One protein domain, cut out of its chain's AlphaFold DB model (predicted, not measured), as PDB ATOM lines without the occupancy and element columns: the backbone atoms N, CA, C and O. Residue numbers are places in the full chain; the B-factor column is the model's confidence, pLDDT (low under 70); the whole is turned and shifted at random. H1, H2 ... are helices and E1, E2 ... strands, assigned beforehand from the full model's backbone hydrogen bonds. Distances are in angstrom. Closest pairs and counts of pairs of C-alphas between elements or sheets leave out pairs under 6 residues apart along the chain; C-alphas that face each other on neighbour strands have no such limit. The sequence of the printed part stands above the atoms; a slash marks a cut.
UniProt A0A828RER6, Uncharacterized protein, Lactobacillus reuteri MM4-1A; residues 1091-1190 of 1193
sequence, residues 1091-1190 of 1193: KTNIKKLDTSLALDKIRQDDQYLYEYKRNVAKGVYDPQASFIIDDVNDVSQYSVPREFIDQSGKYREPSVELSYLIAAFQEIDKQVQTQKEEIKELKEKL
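AT A GLANCE: This is residues 1091 to 1190 of the 1193 residues of an uncharacterized protein of Lactobacillus reuteri MM4-1A (UniProt A0A828RER6). The model is a long, thin rod: one long helix, H3, runs out to one end, and a pair of short strands, E1 and E2, with the small helix H2 beyond them, makes the other end. The short helix H1 packs on residues 1164 to 1172 of H3, a looping stretch, residues 1131 to 1157, joins the strands to H3, and residues 1176 to 1190, with the last part of H3 and the small helix H4, stick out alone. The printed part has 100 residues, with four named helices and two named strands in the order H1, E1, H2, E2, H3, H4; the sheet's order is E1 - E2, antiparallel. The class is mostly helix, though named elements hold only 49 of the 100 residues. The whole is extended, with a radius of gyration of the C-alphas of 20.7 A and spans of 80 by 28 by 25 A.

HOW THE PARTS SIT: H1, residues 1099 to 1106, touches H3, residues 1158 to 1181, with the C-alphas of Leu 1103 and Ala 1168 closest at 4.1 A. The two run opposite ways at a steep tilt of 43 degrees. E1, residues 1112 to 1115, and E2, residues 1127 to 1130, are antiparallel neighbours, their directions 149 degrees apart. N 1112 and O 1130 are within hydrogen-bond range at 2.8 A, and so are N 1128 and O 1114 at 2.7 A. H2, residues 1117 to 1121, touches no helix and is apart from H1 and H3. H4, residues 1185 to 1188, and H3 meet only through their link. Every O i to N i+4 pair is within hydrogen-bond range in H1 and H2, and 15 of 20 are in H3; H4 is too short for such a pair.

IN THESE COORDINATES: H1 begins at C-alpha 1099, (134.400, 125.599, 110.351), and is 11.1 A long. E1 and E2 each measure 10.8 A; H2, between them, measures 6.2 A. H3 starts at C-alpha 1158, (147.383, 129.742, 98.026), and is 36.9 A long. H4 is 5.5 A long and ends at C-alpha 1188, (106.703, 123.210, 122.011).

THE WHOLE: The two C-alphas farthest apart, those of Gly 1123 and Leu 1190, are 80.2 A apart. Without residues 1176 to 1190, which stand free, the body spans 54 by 26 by 25 A. The link from E2 to H3, 27 residues, is long; the other links are tight. The printed part has no cut. Its mean pLDDT is 77.9, and 20 residues are under 70, among them residues 1176 to 1190.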
ATOM      1  N   LYS A1091     137.825 114.340  93.936       75.81
ATOM      2  CA  LYS A1091     138.251 114.553  95.318       75.81
ATOM      3  C   LYS A1091     137.929 113.306  96.138       75.81
ATOM      4  O   LYS A1091     136.895 112.677  95.945       75.81
ATOM      5  N   THR A1092     138.828 112.943  97.042       58.97
ATOM      6  CA  THR A1092     138.646 111.829  97.982       58.97
ATOM      7  C   THR A1092     139.169 112.228  99.351       58.97
ATOM      8  O   THR A1092     139.767 113.294  99.501       58.97
ATOM      9  N   ASN A1093     138.885 111.405 100.358       64.94
ATOM     10  CA  ASN A1093     139.010 111.763 101.768       64.94
ATOM     11  C   ASN A1093     138.269 113.067 102.088       64.94
ATOM     12  O   ASN A1093     138.728 113.894 102.874       64.94
ATOM     13  N   ILE A1094     137.110 113.256 101.451       72.69
ATOM     14  CA  ILE A1094     136.320 114.468 101.607       72.69
ATOM     15  C   ILE A1094     135.649 114.426 102.974       72.69
ATOM     16  O   ILE A1094     134.684 113.697 103.196       72.69
ATOM     17  N   LYS A1095     136.167 115.243 103.882       80.25
ATOM     18  CA  LYS A1095     135.500 115.622 105.121       80.25
ATOM     19  C   LYS A1095     135.032 117.053 104.961       80.25
ATOM     20  O   LYS A1095     135.692 117.856 104.299       80.25
ATOM     21  N   LYS A1096     133.885 117.375 105.555       82.12
ATOM     22  CA  LYS A1096     133.503 118.777 105.650       82.12
ATOM     23  C   LYS A1096     134.552 119.460 106.517       82.12
ATOM     24  O   LYS A1096     134.891 118.945 107.581       82.12
ATOM     25  N   LEU A1097     135.101 120.554 106.007       80.25
ATOM     26  CA  LEU A1097     136.078 121.324 106.751       80.25
ATOM     27  C   LEU A1097     135.414 121.819 108.036       80.25
ATOM     28  O   LEU A1097     134.328 122.393 107.967       80.25
ATOM     29  N   ASP A1098     136.032 121.532 109.181       88.94
ATOM     30  CA  ASP A1098     135.564 122.030 110.469       88.94
ATOM     31  C   ASP A1098     135.696 123.546 110.460       88.94
ATOM     32  O   ASP A1098     136.770 124.119 110.267       88.94
ATOM     33  N   THR A1099     134.550 124.184 110.581       84.81
ATOM     34  CA  THR A1099     134.400 125.599 110.351       84.81
ATOM     35  C   THR A1099     134.944 126.403 111.552       84.81
ATOM     36  O   THR A1099     135.489 127.483 111.341       84.81
ATOM     37  N   SER A1100     134.894 125.881 112.790       87.50
ATOM     38  CA  SER A1100     135.540 126.500 113.968       87.50
ATOM     39  C   SER A1100     137.060 126.413 113.854       87.50
ATOM     40  O   SER A1100     137.767 127.410 114.002       87.50
ATOM     41  N   LEU A1101     137.558 125.222 113.500       89.62
ATOM     42  CA  LEU A1101     138.984 124.992 113.265       89.62
ATOM     43  C   LEU A1101     139.533 125.934 112.189       89.62
ATOM     44  O   LEU A1101     140.619 126.489 112.339       89.62
ATOM     45  N   ALA A1102     138.789 126.116 111.100       85.62
ATOM     46  CA  ALA A1102     139.204 126.982 110.009       85.62
ATOM     47  C   ALA A1102     139.379 128.454 110.446       85.62
ATOM     48  O   ALA A1102     140.306 129.109 109.972       85.62
ATOM     49  N   LEU A1103     138.559 128.961 111.380       86.94
ATOM     50  CA  LEU A1103     138.681 130.327 111.914       86.94
ATOM     51  C   LEU A1103     139.938 130.519 112.767       86.94
ATOM     52  O   LEU A1103     140.614 131.542 112.646       86.94
ATOM     53  N   ASP A1104     140.279 129.536 113.593       90.38
ATOM     54  CA  ASP A1104     141.487 129.606 114.414       90.38
ATOM     55  C   ASP A1104     142.758 129.521 113.569       90.38
ATOM     56  O   ASP A1104     143.707 130.264 113.814       90.38
ATOM     57  N   LYS A1105     142.766 128.666 112.538       89.25
ATOM     58  CA  LYS A1105     143.924 128.500 111.646       89.25
ATOM     59  C   LYS A1105     144.307 129.794 110.939       89.25
ATOM     60  O   LYS A1105     145.485 130.117 110.868       89.25
ATOM     61  N   ILE A1106     143.326 130.568 110.485       88.62
ATOM     62  CA  ILE A1106     143.582 131.860 109.837       88.62
ATOM     63  C   ILE A1106     144.196 132.890 110.800       88.62
ATOM     64  O   ILE A1106     144.959 133.745 110.367       88.62
ATOM     65  N   ARG A1107     143.926 132.827 112.110       86.62
ATOM     66  CA  ARG A1107     144.505 133.770 113.088       86.62
ATOM     67  C   ARG A1107     145.977 133.489 113.442       86.62
ATOM     68  O   ARG A1107     146.562 134.300 114.150       86.62
ATOM     69  N   GLN A1108     146.547 132.360 113.007       85.38
ATOM     70  CA  GLN A1108     147.874 131.860 113.420       85.38
ATOM     71  C   GLN A1108     149.011 132.062 112.385       85.38
ATOM     72  O   GLN A1108     150.130 131.622 112.645       85.38
ATOM     73  N   ASP A1109     148.741 132.657 111.219       85.25
ATOM     74  CA  ASP A1109     149.695 132.808 110.100       85.25
ATOM     75  C   ASP A1109     150.481 134.149 110.121       85.25
ATOM     76  O   ASP A1109     149.856 135.213 110.123       85.25
ATOM     77  N   ASP A1110     151.830 134.112 110.107       84.88
ATOM     78  CA  ASP A1110     152.752 135.275 110.122       84.88
ATOM     79  C   ASP A1110     153.330 135.596 108.719       84.88
ATOM     80  O   ASP A1110     153.832 134.720 108.019       84.88
ATOM     81  N   GLN A1111     153.386 136.871 108.309       84.75
ATOM     82  CA  GLN A1111     153.781 137.295 106.945       84.75
ATOM     83  C   GLN A1111     155.074 138.158 106.921       84.75
ATOM     84  O   GLN A1111     155.224 139.055 107.750       84.75
ATOM     85  N   TYR A1112     155.989 137.943 105.949       87.56
ATOM     86  CA  TYR A1112     157.345 138.550 105.869       87.56
ATOM     87  C   TYR A1112     157.807 138.981 104.450       87.56
ATOM     88  O   TYR A1112     157.140 138.717 103.452       87.56
ATOM     89  N   LEU A1113     158.989 139.624 104.356       88.75
ATOM     90  CA  LEU A1113     159.671 140.089 103.127       88.75
ATOM     91  C   LEU A1113     161.095 139.475 103.007       88.75
ATOM     92  O   LEU A1113     161.814 139.470 104.006       88.75
ATOM     93  N   TYR A1114     161.524 138.965 101.835       88.62
ATOM     94  CA  TYR A1114     162.790 138.199 101.658       88.62
ATOM     95  C   TYR A1114     163.388 138.192 100.220       88.62
ATOM     96  O   TYR A1114     162.709 138.572  99.279       88.62
ATOM     97  N   GLU A1115     164.634 137.706 100.026       86.19
ATOM     98  CA  GLU A1115     165.317 137.486  98.718       86.19
ATOM     99  C   GLU A1115     165.865 136.046  98.549       86.19
ATOM    100  O   GLU A1115     166.221 135.384  99.527       86.19
ATOM    101  N   TYR A1116     166.005 135.556  97.304       84.94
ATOM    102  CA  TYR A1116     166.516 134.200  97.020       84.94
ATOM    103  C   TYR A1116     168.051 134.106  96.894       84.94
ATOM    104  O   TYR A1116     168.677 134.772  96.068       84.94
ATOM    105  N   LYS A1117     168.658 133.129  97.589       84.12
ATOM    106  CA  LYS A1117     170.119 132.874  97.604       84.12
ATOM    107  C   LYS A1117     170.761 132.675  96.210       84.12
ATOM    108  O   LYS A1117     171.872 133.146  95.985       84.12
ATOM    109  N   ARG A1118     170.077 132.003  95.262       80.75
ATOM    110  CA  ARG A1118     170.539 131.784  93.862       80.75
ATOM    111  C   ARG A1118     170.820 133.100  93.139       80.75
ATOM    112  O   ARG A1118     171.751 133.162  92.335       80.75
ATOM    113  N   ASN A1119     169.977 134.097  93.379       79.94
ATOM    114  CA  ASN A1119     170.065 135.378  92.696       79.94
ATOM    115  C   ASN A1119     171.250 136.155  93.275       79.94
ATOM    116  O   ASN A1119     172.147 136.523  92.517       79.94
ATOM    117  N   VAL A1120     171.365 136.213  94.607       77.44
ATOM    118  CA  VAL A1120     172.501 136.842  95.302       77.44
ATOM    119  C   VAL A1120     173.852 136.259  94.845       77.44
ATOM    120  O   VAL A1120     174.769 137.011  94.528       77.44
ATOM    121  N   ALA A1121     173.975 134.930  94.709       77.31
ATOM    122  CA  ALA A1121     175.213 134.266  94.266       77.31
ATOM    123  C   ALA A1121     175.598 134.533  92.793       77.31
ATOM    124  O   ALA A1121     176.770 134.434  92.436       77.31
ATOM    125  N   LYS A1122     174.627 134.877  91.936       79.31
ATOM    126  CA  LYS A1122     174.856 135.303  90.542       79.31
ATOM    127  C   LYS A1122     175.105 136.815  90.418       79.31
ATOM    128  O   LYS A1122     175.225 137.310  89.300       79.31
ATOM    129  N   GLY A1123     175.148 137.550  91.534       77.12
ATOM    130  CA  GLY A1123     175.213 139.014  91.551       77.12
ATOM    131  C   GLY A1123     173.895 139.703  91.165       77.12
ATOM    132  O   GLY A1123     173.927 140.843  90.715       77.12
ATOM    133  N   VAL A1124     172.748 139.018  91.303       77.44
ATOM    134  CA  VAL A1124     171.398 139.493  90.928       77.44
ATOM    135  C   VAL A1124     170.560 139.821  92.183       77.44
ATOM    136  O   VAL A1124     170.469 138.987  93.078       77.44
ATOM    137  N   TYR A1125     169.920 141.001  92.232       85.25
ATOM    138  CA  TYR A1125     169.031 141.484  93.319       85.25
ATOM    139  C   TYR A1125     167.536 141.300  92.960       85.25
ATOM    140  O   TYR A1125     167.143 141.749  91.881       85.25
ATOM    141  N   ASP A1126     166.721 140.642  93.811       80.69
ATOM    142  CA  ASP A1126     165.303 140.275  93.522       80.69
ATOM    143  C   ASP A1126     164.442 139.894  94.779       80.69
ATOM    144  O   ASP A1126     164.407 138.712  95.154       80.69
ATOM    145  N   PRO A1127     163.742 140.853  95.442       86.06
ATOM    146  CA  PRO A1127     162.940 140.636  96.674       86.06
ATOM    147  C   PRO A1127     161.459 140.209  96.488       86.06
ATOM    148  O   PRO A1127     160.823 140.538  95.492       86.06
ATOM    149  N   GLN A1128     160.887 139.513  97.489       82.31
ATOM    150  CA  GLN A1128     159.575 138.821  97.530       82.31
ATOM    151  C   GLN A1128     158.840 139.001  98.891       82.31
ATOM    152  O   GLN A1128     159.499 139.278  99.890       82.31
ATOM    153  N   ALA A1129     157.502 138.813  98.971       83.25
ATOM    154  CA  ALA A1129     156.705 138.906 100.221       83.25
ATOM    155  C   ALA A1129     155.660 137.777 100.395       83.25
ATOM    156  O   ALA A1129     154.899 137.499  99.465       83.25
ATOM    157  N   SER A1130     155.624 137.142 101.574       82.69
ATOM    158  CA  SER A1130     154.663 136.109 102.015       82.69
ATOM    159  C   SER A1130     155.015 135.585 103.413       82.69
ATOM    160  O   SER A1130     156.075 135.929 103.939       82.69
ATOM    161  N   PHE A1131     154.228 134.659 103.974       86.56
ATOM    162  CA  PHE A1131     154.722 133.796 105.048       86.56
ATOM    163  C   PHE A1131     156.020 133.094 104.624       86.56
ATOM    164  O   PHE A1131     156.245 132.808 103.435       86.56
ATOM    165  N   ILE A1132     156.885 132.853 105.607       83.56
ATOM    166  CA  ILE A1132     158.140 132.125 105.440       83.56
ATOM    167  C   ILE A1132     157.948 130.736 106.031       83.56
ATOM    168  O   ILE A1132     157.517 130.584 107.169       83.56
ATOM    169  N   ILE A1133     158.289 129.722 105.244       85.38
ATOM    170  CA  ILE A1133     158.428 128.356 105.735       85.38
ATOM    171  C   ILE A1133     159.832 128.269 106.348       85.38
ATOM    172  O   ILE A1133     160.807 128.283 105.597       85.38
ATOM    173  N   ASP A1134     159.946 128.258 107.682       81.56
ATOM    174  CA  ASP A1134     161.242 128.140 108.368       81.56
ATOM    175  C   ASP A1134     161.728 126.688 108.318       81.56
ATOM    176  O   ASP A1134     161.261 125.819 109.055       81.56
ATOM    177  N   ASP A1135     162.646 126.426 107.394       75.56
ATOM    178  CA  ASP A1135     163.328 125.145 107.232       75.56
ATOM    179  C   ASP A1135     164.755 125.158 107.799       75.56
ATOM    180  O   ASP A1135     165.500 124.194 107.610       75.56
ATOM    181  N   VAL A1136     165.159 126.246 108.465       74.81
ATOM    182  CA  VAL A1136     166.550 126.477 108.879       74.81
ATOM    183  C   VAL A1136     166.726 126.406 110.395       74.81
ATOM    184  O   VAL A1136     167.745 125.884 110.845       74.81
ATOM    185  N   ASN A1137     165.786 126.923 111.191       65.12
ATOM    186  CA  ASN A1137     165.881 126.896 112.654       65.12
ATOM    187  C   ASN A1137     165.144 125.683 113.248       65.12
ATOM    188  O   ASN A1137     163.986 125.437 112.927       65.12
ATOM    189  N   ASP A1138     165.775 124.972 114.192       70.38
ATOM    190  CA  ASP A1138     165.159 123.824 114.890       70.38
ATOM    191  C   ASP A1138     163.900 124.203 115.697       70.38
ATOM    192  O   ASP A1138     163.008 123.383 115.913       70.38
ATOM    193  N   VAL A1139     163.820 125.458 116.149       74.19
ATOM    194  CA  VAL A1139     162.593 126.072 116.663       74.19
ATOM    195  C   VAL A1139     162.209 127.166 115.683       74.19
ATOM    196  O   VAL A1139     162.963 128.130 115.535       74.19
ATOM    197  N   SER A1140     161.053 127.005 115.031       70.50
ATOM    198  CA  SER A1140     160.610 127.934 113.992       70.50
ATOM    199  C   SER A1140     160.537 129.358 114.530       70.50
ATOM    200  O   SER A1140     159.858 129.623 115.526       70.50
ATOM    201  N   GLN A1141     161.226 130.273 113.856       76.38
ATOM    202  CA  GLN A1141     161.168 131.703 114.145       76.38
ATOM    203  C   GLN A1141     160.010 132.390 113.403       76.38
ATOM    204  O   GLN A1141     159.724 133.553 113.685       76.38
ATOM    205  N   TYR A1142     159.337 131.669 112.495       83.06
ATOM    206  CA  TYR A1142     158.252 132.158 111.641       83.06
ATOM    207  C   TYR A1142     157.047 131.197 111.684       83.06
ATOM    208  O   TYR A1142     157.201 129.999 111.436       83.06
ATOM    209  N   SER A1143     155.845 131.671 112.028       76.75
ATOM    210  CA  SER A1143     154.667 130.796 112.175       76.75
ATOM    211  C   SER A1143     153.832 130.710 110.893       76.75
ATOM    212  O   SER A1143     153.446 131.733 110.339       76.75
ATOM    213  N   VAL A1144     153.487 129.492 110.454       85.75
ATOM    214  CA  VAL A1144     152.499 129.240 109.383       85.75
ATOM    215  C   VAL A1144     151.715 127.943 109.646       85.75
ATOM    216  O   VAL A1144     152.305 126.923 110.026       85.75
ATOM    217  N   PRO A1145     150.388 127.917 109.421       88.88
ATOM    218  CA  PRO A1145     149.605 126.686 109.461       88.88
ATOM    219  C   PRO A1145     150.042 125.644 108.420       88.88
ATOM    220  O   PRO A1145     150.210 125.938 107.236       88.88
ATOM    221  N   ARG A1146     150.130 124.370 108.832       85.88
ATOM    222  CA  ARG A1146     150.502 123.243 107.953       85.88
ATOM    223  C   ARG A1146     149.607 123.117 106.719       85.88
ATOM    224  O   ARG A1146     150.051 122.618 105.692       85.88
ATOM    225  N   GLU A1147     148.346 123.498 106.825       85.19
ATOM    226  CA  GLU A1147     147.367 123.367 105.751       85.19
ATOM    227  C   GLU A1147     147.602 124.356 104.596       85.19
ATOM    228  O   GLU A1147     147.096 124.130 103.500       85.19
ATOM    229  N   PHE A1148     148.373 125.428 104.814       90.75
ATOM    230  CA  PHE A1148     148.653 126.461 103.800       90.75
ATOM    231  C   PHE A1148     149.911 126.171 102.983       90.75
ATOM    232  O   PHE A1148     150.250 126.889 102.041       90.75
ATOM    233  N   ILE A1149     150.590 125.083 103.323       85.38
ATOM    234  CA  ILE A1149     151.740 124.580 102.592       85.38
ATOM    235  C   ILE A1149     151.399 123.228 101.983       85.38
ATOM    236  O   ILE A1149     150.577 122.460 102.490       85.38
ATOM    237  N   ASP A1150     152.046 122.931 100.872       82.31
ATOM    238  CA  ASP A1150     151.815 121.725 100.107       82.31
ATOM    239  C   ASP A1150     152.190 120.468 100.901       82.31
ATOM    240  O   ASP A1150     152.771 120.495 101.992       82.31
ATOM    241  N   GLN A1151     151.871 119.307 100.344       76.44
ATOM    242  CA  GLN A1151     152.259 118.021 100.919       76.44
ATOM    243  C   GLN A1151     153.767 117.932 101.223       76.44
ATOM    244  O   GLN A1151     154.134 117.316 102.225       76.44
ATOM    245  N   SER A1152     154.632 118.517 100.389       78.69
ATOM    246  CA  SER A1152     156.082 118.429 100.590       78.69
ATOM    247  C   SER A1152     156.601 119.319 101.720       78.69
ATOM    248  O   SER A1152     157.734 119.129 102.158       78.69
ATOM    249  N   GLY A1153     155.783 120.257 102.207       73.31
ATOM    250  CA  GLY A1153     156.167 121.236 103.218       73.31
ATOM    251  C   GLY A1153     157.137 122.296 102.694       73.31
ATOM    252  O   GLY A1153     157.723 123.006 103.497       73.31
ATOM    253  N   LYS A1154     157.340 122.387 101.372       79.56
ATOM    254  CA  LYS A1154     158.317 123.285 100.728       79.56
ATOM    255  C   LYS A1154     157.668 124.314  99.814       79.56
ATOM    256  O   LYS A1154     158.280 125.338  99.515       79.56
ATOM    257  N   TYR A1155     156.457 124.034  99.343       80.94
ATOM    258  CA  TYR A1155     155.710 124.912  98.459       80.94
ATOM    259  C   TYR A1155     154.473 125.442  99.176       80.94
ATOM    260  O   TYR A1155     153.941 124.832 100.098       80.94
ATOM    261  N   ARG A1156     154.023 126.620  98.761       84.38
ATOM    262  CA  ARG A1156     152.838 127.285  99.309       84.38
ATOM    263  C   ARG A1156     151.597 126.828  98.540       84.38
ATOM    264  O   ARG A1156     151.705 126.586  97.339       84.38
ATOM    265  N   GLU A1157     150.435 126.773  99.190       84.25
ATOM    266  CA  GLU A1157     149.147 126.363  98.601       84.25
ATOM    267  C   GLU A1157     148.089 127.479  98.708       84.25
ATOM    268  O   GLU A1157     147.160 127.408  99.523       84.25
ATOM    269  N   PRO A1158     148.162 128.511  97.849       79.38
ATOM    270  CA  PRO A1158     147.383 129.742  98.026       79.38
ATOM    271  C   PRO A1158     145.866 129.522  97.928       79.38
ATOM    272  O   PRO A1158     145.062 130.278  98.467       79.38
ATOM    273  N   SER A1159     145.444 128.479  97.209       80.12
ATOM    274  CA  SER A1159     144.019 128.166  97.027       80.12
ATOM    275  C   SER A1159     143.411 127.443  98.233       80.12
ATOM    276  O   SER A1159     142.207 127.560  98.485       80.12
ATOM    277  N   VAL A1160     144.221 126.686  98.978       81.56
ATOM    278  CA  VAL A1160     143.780 125.976 100.186       81.56
ATOM    279  C   VAL A1160     143.618 126.969 101.329       81.56
ATOM    280  O   VAL A1160     142.573 126.973 101.978       81.56
ATOM    281  N   GLU A1161     144.588 127.871 101.482       86.88
ATOM    282  CA  GLU A1161     144.529 129.012 102.399       86.88
ATOM    283  C   GLU A1161     143.227 129.810 102.222       86.88
ATOM    284  O   GLU A1161     142.457 129.995 103.169       86.88
ATOM    285  N   LEU A1162     142.880 130.142 100.975       83.12
ATOM    286  CA  LEU A1162     141.635 130.842 100.658       83.12
ATOM    287  C   LEU A1162     140.364 130.038 101.009       83.12
ATOM    288  O   LEU A1162     139.335 130.612 101.359       83.12
ATOM    289  N   SER A1163     140.405 128.708 100.927       81.12
ATOM    290  CA  SER A1163     139.239 127.859 101.211       81.12
ATOM    291  C   SER A1163     138.980 127.702 102.713       81.12
ATOM    292  O   SER A1163     137.823 127.670 103.139       81.12
ATOM    293  N   TYR A1164     140.042 127.655 103.525       88.62
ATOM    294  CA  TYR A1164     139.928 127.691 104.986       88.62
ATOM    295  C   TYR A1164     139.328 129.014 105.457       88.62
ATOM    296  O   TYR A1164     138.430 129.018 106.298       88.62
ATOM    297  N   LEU A1165     139.712 130.119 104.818       83.88
ATOM    298  CA  LEU A1165     139.121 131.423 105.092       83.88
ATOM    299  C   LEU A1165     137.592 131.437 104.901       83.88
ATOM    300  O   LEU A1165     136.890 132.070 105.678       83.88
ATOM    301  N   ILE A1166     137.045 130.702 103.927       82.06
ATOM    302  CA  ILE A1166     135.591 130.653 103.676       82.06
ATOM    303  C   ILE A1166     134.852 129.767 104.690       82.06
ATOM    304  O   ILE A1166     133.770 130.124 105.153       82.06
ATOM    305  N   ALA A1167     135.402 128.608 105.052       78.81
ATOM    306  CA  ALA A1167     134.788 127.729 106.052       78.81
ATOM    307  C   ALA A1167     134.755 128.382 107.443       78.81
ATOM    308  O   ALA A1167     133.747 128.271 108.140       78.81
ATOM    309  N   ALA A1168     135.798 129.144 107.793       85.69
ATOM    310  CA  ALA A1168     135.824 129.979 108.992       85.69
ATOM    311  C   ALA A1168     134.570 130.863 109.116       85.69
ATOM    312  O   ALA A1168     134.014 131.019 110.201       85.69
ATOM    313  N   PHE A1169     134.065 131.385 107.994       81.12
ATOM    314  CA  PHE A1169     132.840 132.185 107.966       81.12
ATOM    315  C   PHE A1169     131.547 131.376 108.173       81.12
ATOM    316  O   PHE A1169     130.586 131.916 108.712       81.12
ATOM    317  N   GLN A1170     131.476 130.100 107.779       77.38
ATOM    318  CA  GLN A1170     130.258 129.285 107.941       77.38
ATOM    319  C   GLN A1170     130.016 128.842 109.386       77.38
ATOM    320  O   GLN A1170     128.866 128.669 109.789       77.38
ATOM    321  N   GLU A1171     131.072 128.680 110.182       85.06
ATOM    322  CA  GLU A1171     130.899 128.403 111.614       85.06
ATOM    323  C   GLU A1171     130.230 129.568 112.304       85.06
ATOM    324  O   GLU A1171     129.321 129.380 113.111       85.06
ATOM    325  N   ILE A1172     130.672 130.769 111.938       68.75
ATOM    326  CA  ILE A1172     130.121 132.010 112.452       68.75
ATOM    327  C   ILE A1172     128.604 132.053 112.178       68.75
ATOM    328  O   ILE A1172     127.860 132.512 113.035       68.75
ATOM    329  N   ASP A1173     128.110 131.486 111.067       71.38
ATOM    330  CA  ASP A1173     126.670 131.397 110.756       71.38
ATOM    331  C   ASP A1173     125.929 130.252 111.492       71.38
ATOM    332  O   ASP A1173     124.791 130.410 111.936       71.38
ATOM    333  N   LYS A1174     126.566 129.096 111.725       65.44
ATOM    334  CA  LYS A1174     125.985 128.000 112.533       65.44
ATOM    335  C   LYS A1174     125.801 128.401 114.004       65.44
ATOM    336  O   LYS A1174     124.793 128.033 114.623       65.44
ATOM    337  N   GLN A1175     126.730 129.202 114.536       74.94
ATOM    338  CA  GLN A1175     126.582 129.858 115.840       74.94
ATOM    339  C   GLN A1175     125.323 130.753 115.889       74.94
ATOM    340  O   GLN A1175     124.733 130.905 116.955       74.94
ATOM    341  N   VAL A1176     124.825 131.243 114.745       64.38
ATOM    342  CA  VAL A1176     123.616 132.084 114.646       64.38
ATOM    343  C   VAL A1176     122.298 131.282 114.540       64.38
ATOM    344  O   VAL A1176     121.275 131.746 115.038       64.38
ATOM    345  N   GLN A1177     122.258 130.073 113.959       58.06
ATOM    346  CA  GLN A1177     121.025 129.240 113.917       58.06
ATOM    347  C   GLN A1177     120.768 128.445 115.206       58.06
ATOM    348  O   GLN A1177     119.616 128.224 115.568       58.06
ATOM    349  N   THR A1178     121.813 128.089 115.955       66.44
ATOM    350  CA  THR A1178     121.657 127.484 117.296       66.44
ATOM    351  C   THR A1178     120.931 128.447 118.239       66.44
ATOM    352  O   THR A1178     120.002 128.053 118.941       66.44
ATOM    353  N   GLN A1179     121.246 129.744 118.125       60.97
ATOM    354  CA  GLN A1179     120.500 130.833 118.765       60.97
ATOM    355  C   GLN A1179     119.028 130.945 118.301       60.97
ATOM    356  O   GLN A1179     118.258 131.710 118.876       60.97
ATOM    357  N   LYS A1180     118.584 130.190 117.285       61.22
ATOM    358  CA  LYS A1180     117.180 130.083 116.843       61.22
ATOM    359  C   LYS A1180     116.489 128.758 117.228       61.22
ATOM    360  O   LYS A1180     115.268 128.773 117.358       61.22
ATOM    361  N   GLU A1181     117.186 127.647 117.486       56.25
ATOM    362  CA  GLU A1181     116.603 126.450 118.146       56.25
ATOM    363  C   GLU A1181     116.362 126.688 119.640       56.25
ATOM    364  O   GLU A1181     115.297 126.317 120.146       56.25
ATOM    365  N   GLU A1182     117.266 127.450 120.279       59.06
ATOM    366  CA  GLU A1182     116.985 128.150 121.540       59.06
ATOM    367  C   GLU A1182     115.606 128.863 121.494       59.06
ATOM    368  O   GLU A1182     114.989 129.044 122.536       59.06
ATOM    369  N   ILE A1183     115.042 129.188 120.313       56.44
ATOM    370  CA  ILE A1183     113.738 129.853 120.107       56.44
ATOM    371  C   ILE A1183     112.563 128.899 119.712       56.44
ATOM    372  O   ILE A1183     111.401 129.302 119.833       56.44
ATOM    373  N   LYS A1184     112.776 127.628 119.306       59.03
ATOM    374  CA  LYS A1184     111.688 126.645 119.000       59.03
ATOM    375  C   LYS A1184     111.330 125.738 120.186       59.03
ATOM    376  O   LYS A1184     110.157 125.409 120.352       59.03
ATOM    377  N   GLU A1185     112.279 125.405 121.059       58.91
ATOM    378  CA  GLU A1185     111.969 124.842 122.392       58.91
ATOM    379  C   GLU A1185     111.117 125.807 123.223       58.91
ATOM    380  O   GLU A1185     110.204 125.411 123.949       58.91
ATOM    381  N   LEU A1186     111.348 127.099 123.000       57.94
ATOM    382  CA  LEU A1186     110.468 128.194 123.387       57.94
ATOM    383  C   LEU A1186     109.033 128.109 122.787       57.94
ATOM    384  O   LEU A1186     108.195 128.920 123.167       57.94
ATOM    385  N   LYS A1187     108.693 127.164 121.891       57.44
ATOM    386  CA  LYS A1187     107.356 127.011 121.261       57.44
ATOM    387  C   LYS A1187     106.662 125.638 121.428       57.44
ATOM    388  O   LYS A1187     105.440 125.622 121.343       57.44
ATOM    389  N   GLU A1188     107.348 124.518 121.701       55.97
ATOM    390  CA  GLU A1188     106.703 123.210 122.011       55.97
ATOM    391  C   GLU A1188     106.264 123.065 123.485       55.97
ATOM    392  O   GLU A1188     105.219 122.470 123.737       55.97
ATOM    393  N   LYS A1189     106.917 123.744 124.450       59.75
ATOM    394  CA  LYS A1189     106.395 123.950 125.832       59.75
ATOM    395  C   LYS A1189     105.141 124.853 125.888       59.75
ATOM    396  O   LYS A1189     104.795 125.399 126.929       59.75
ATOM    397  N   LEU A1190     104.491 125.030 124.739       51.47
ATOM    398  CA  LEU A1190     103.331 125.875 124.503       51.47
ATOM    399  C   LEU A1190     102.156 125.136 123.799       51.47
ATOM    400  O   LEU A1190     101.175 125.816 123.516       51.47
TER     401      LEU A1190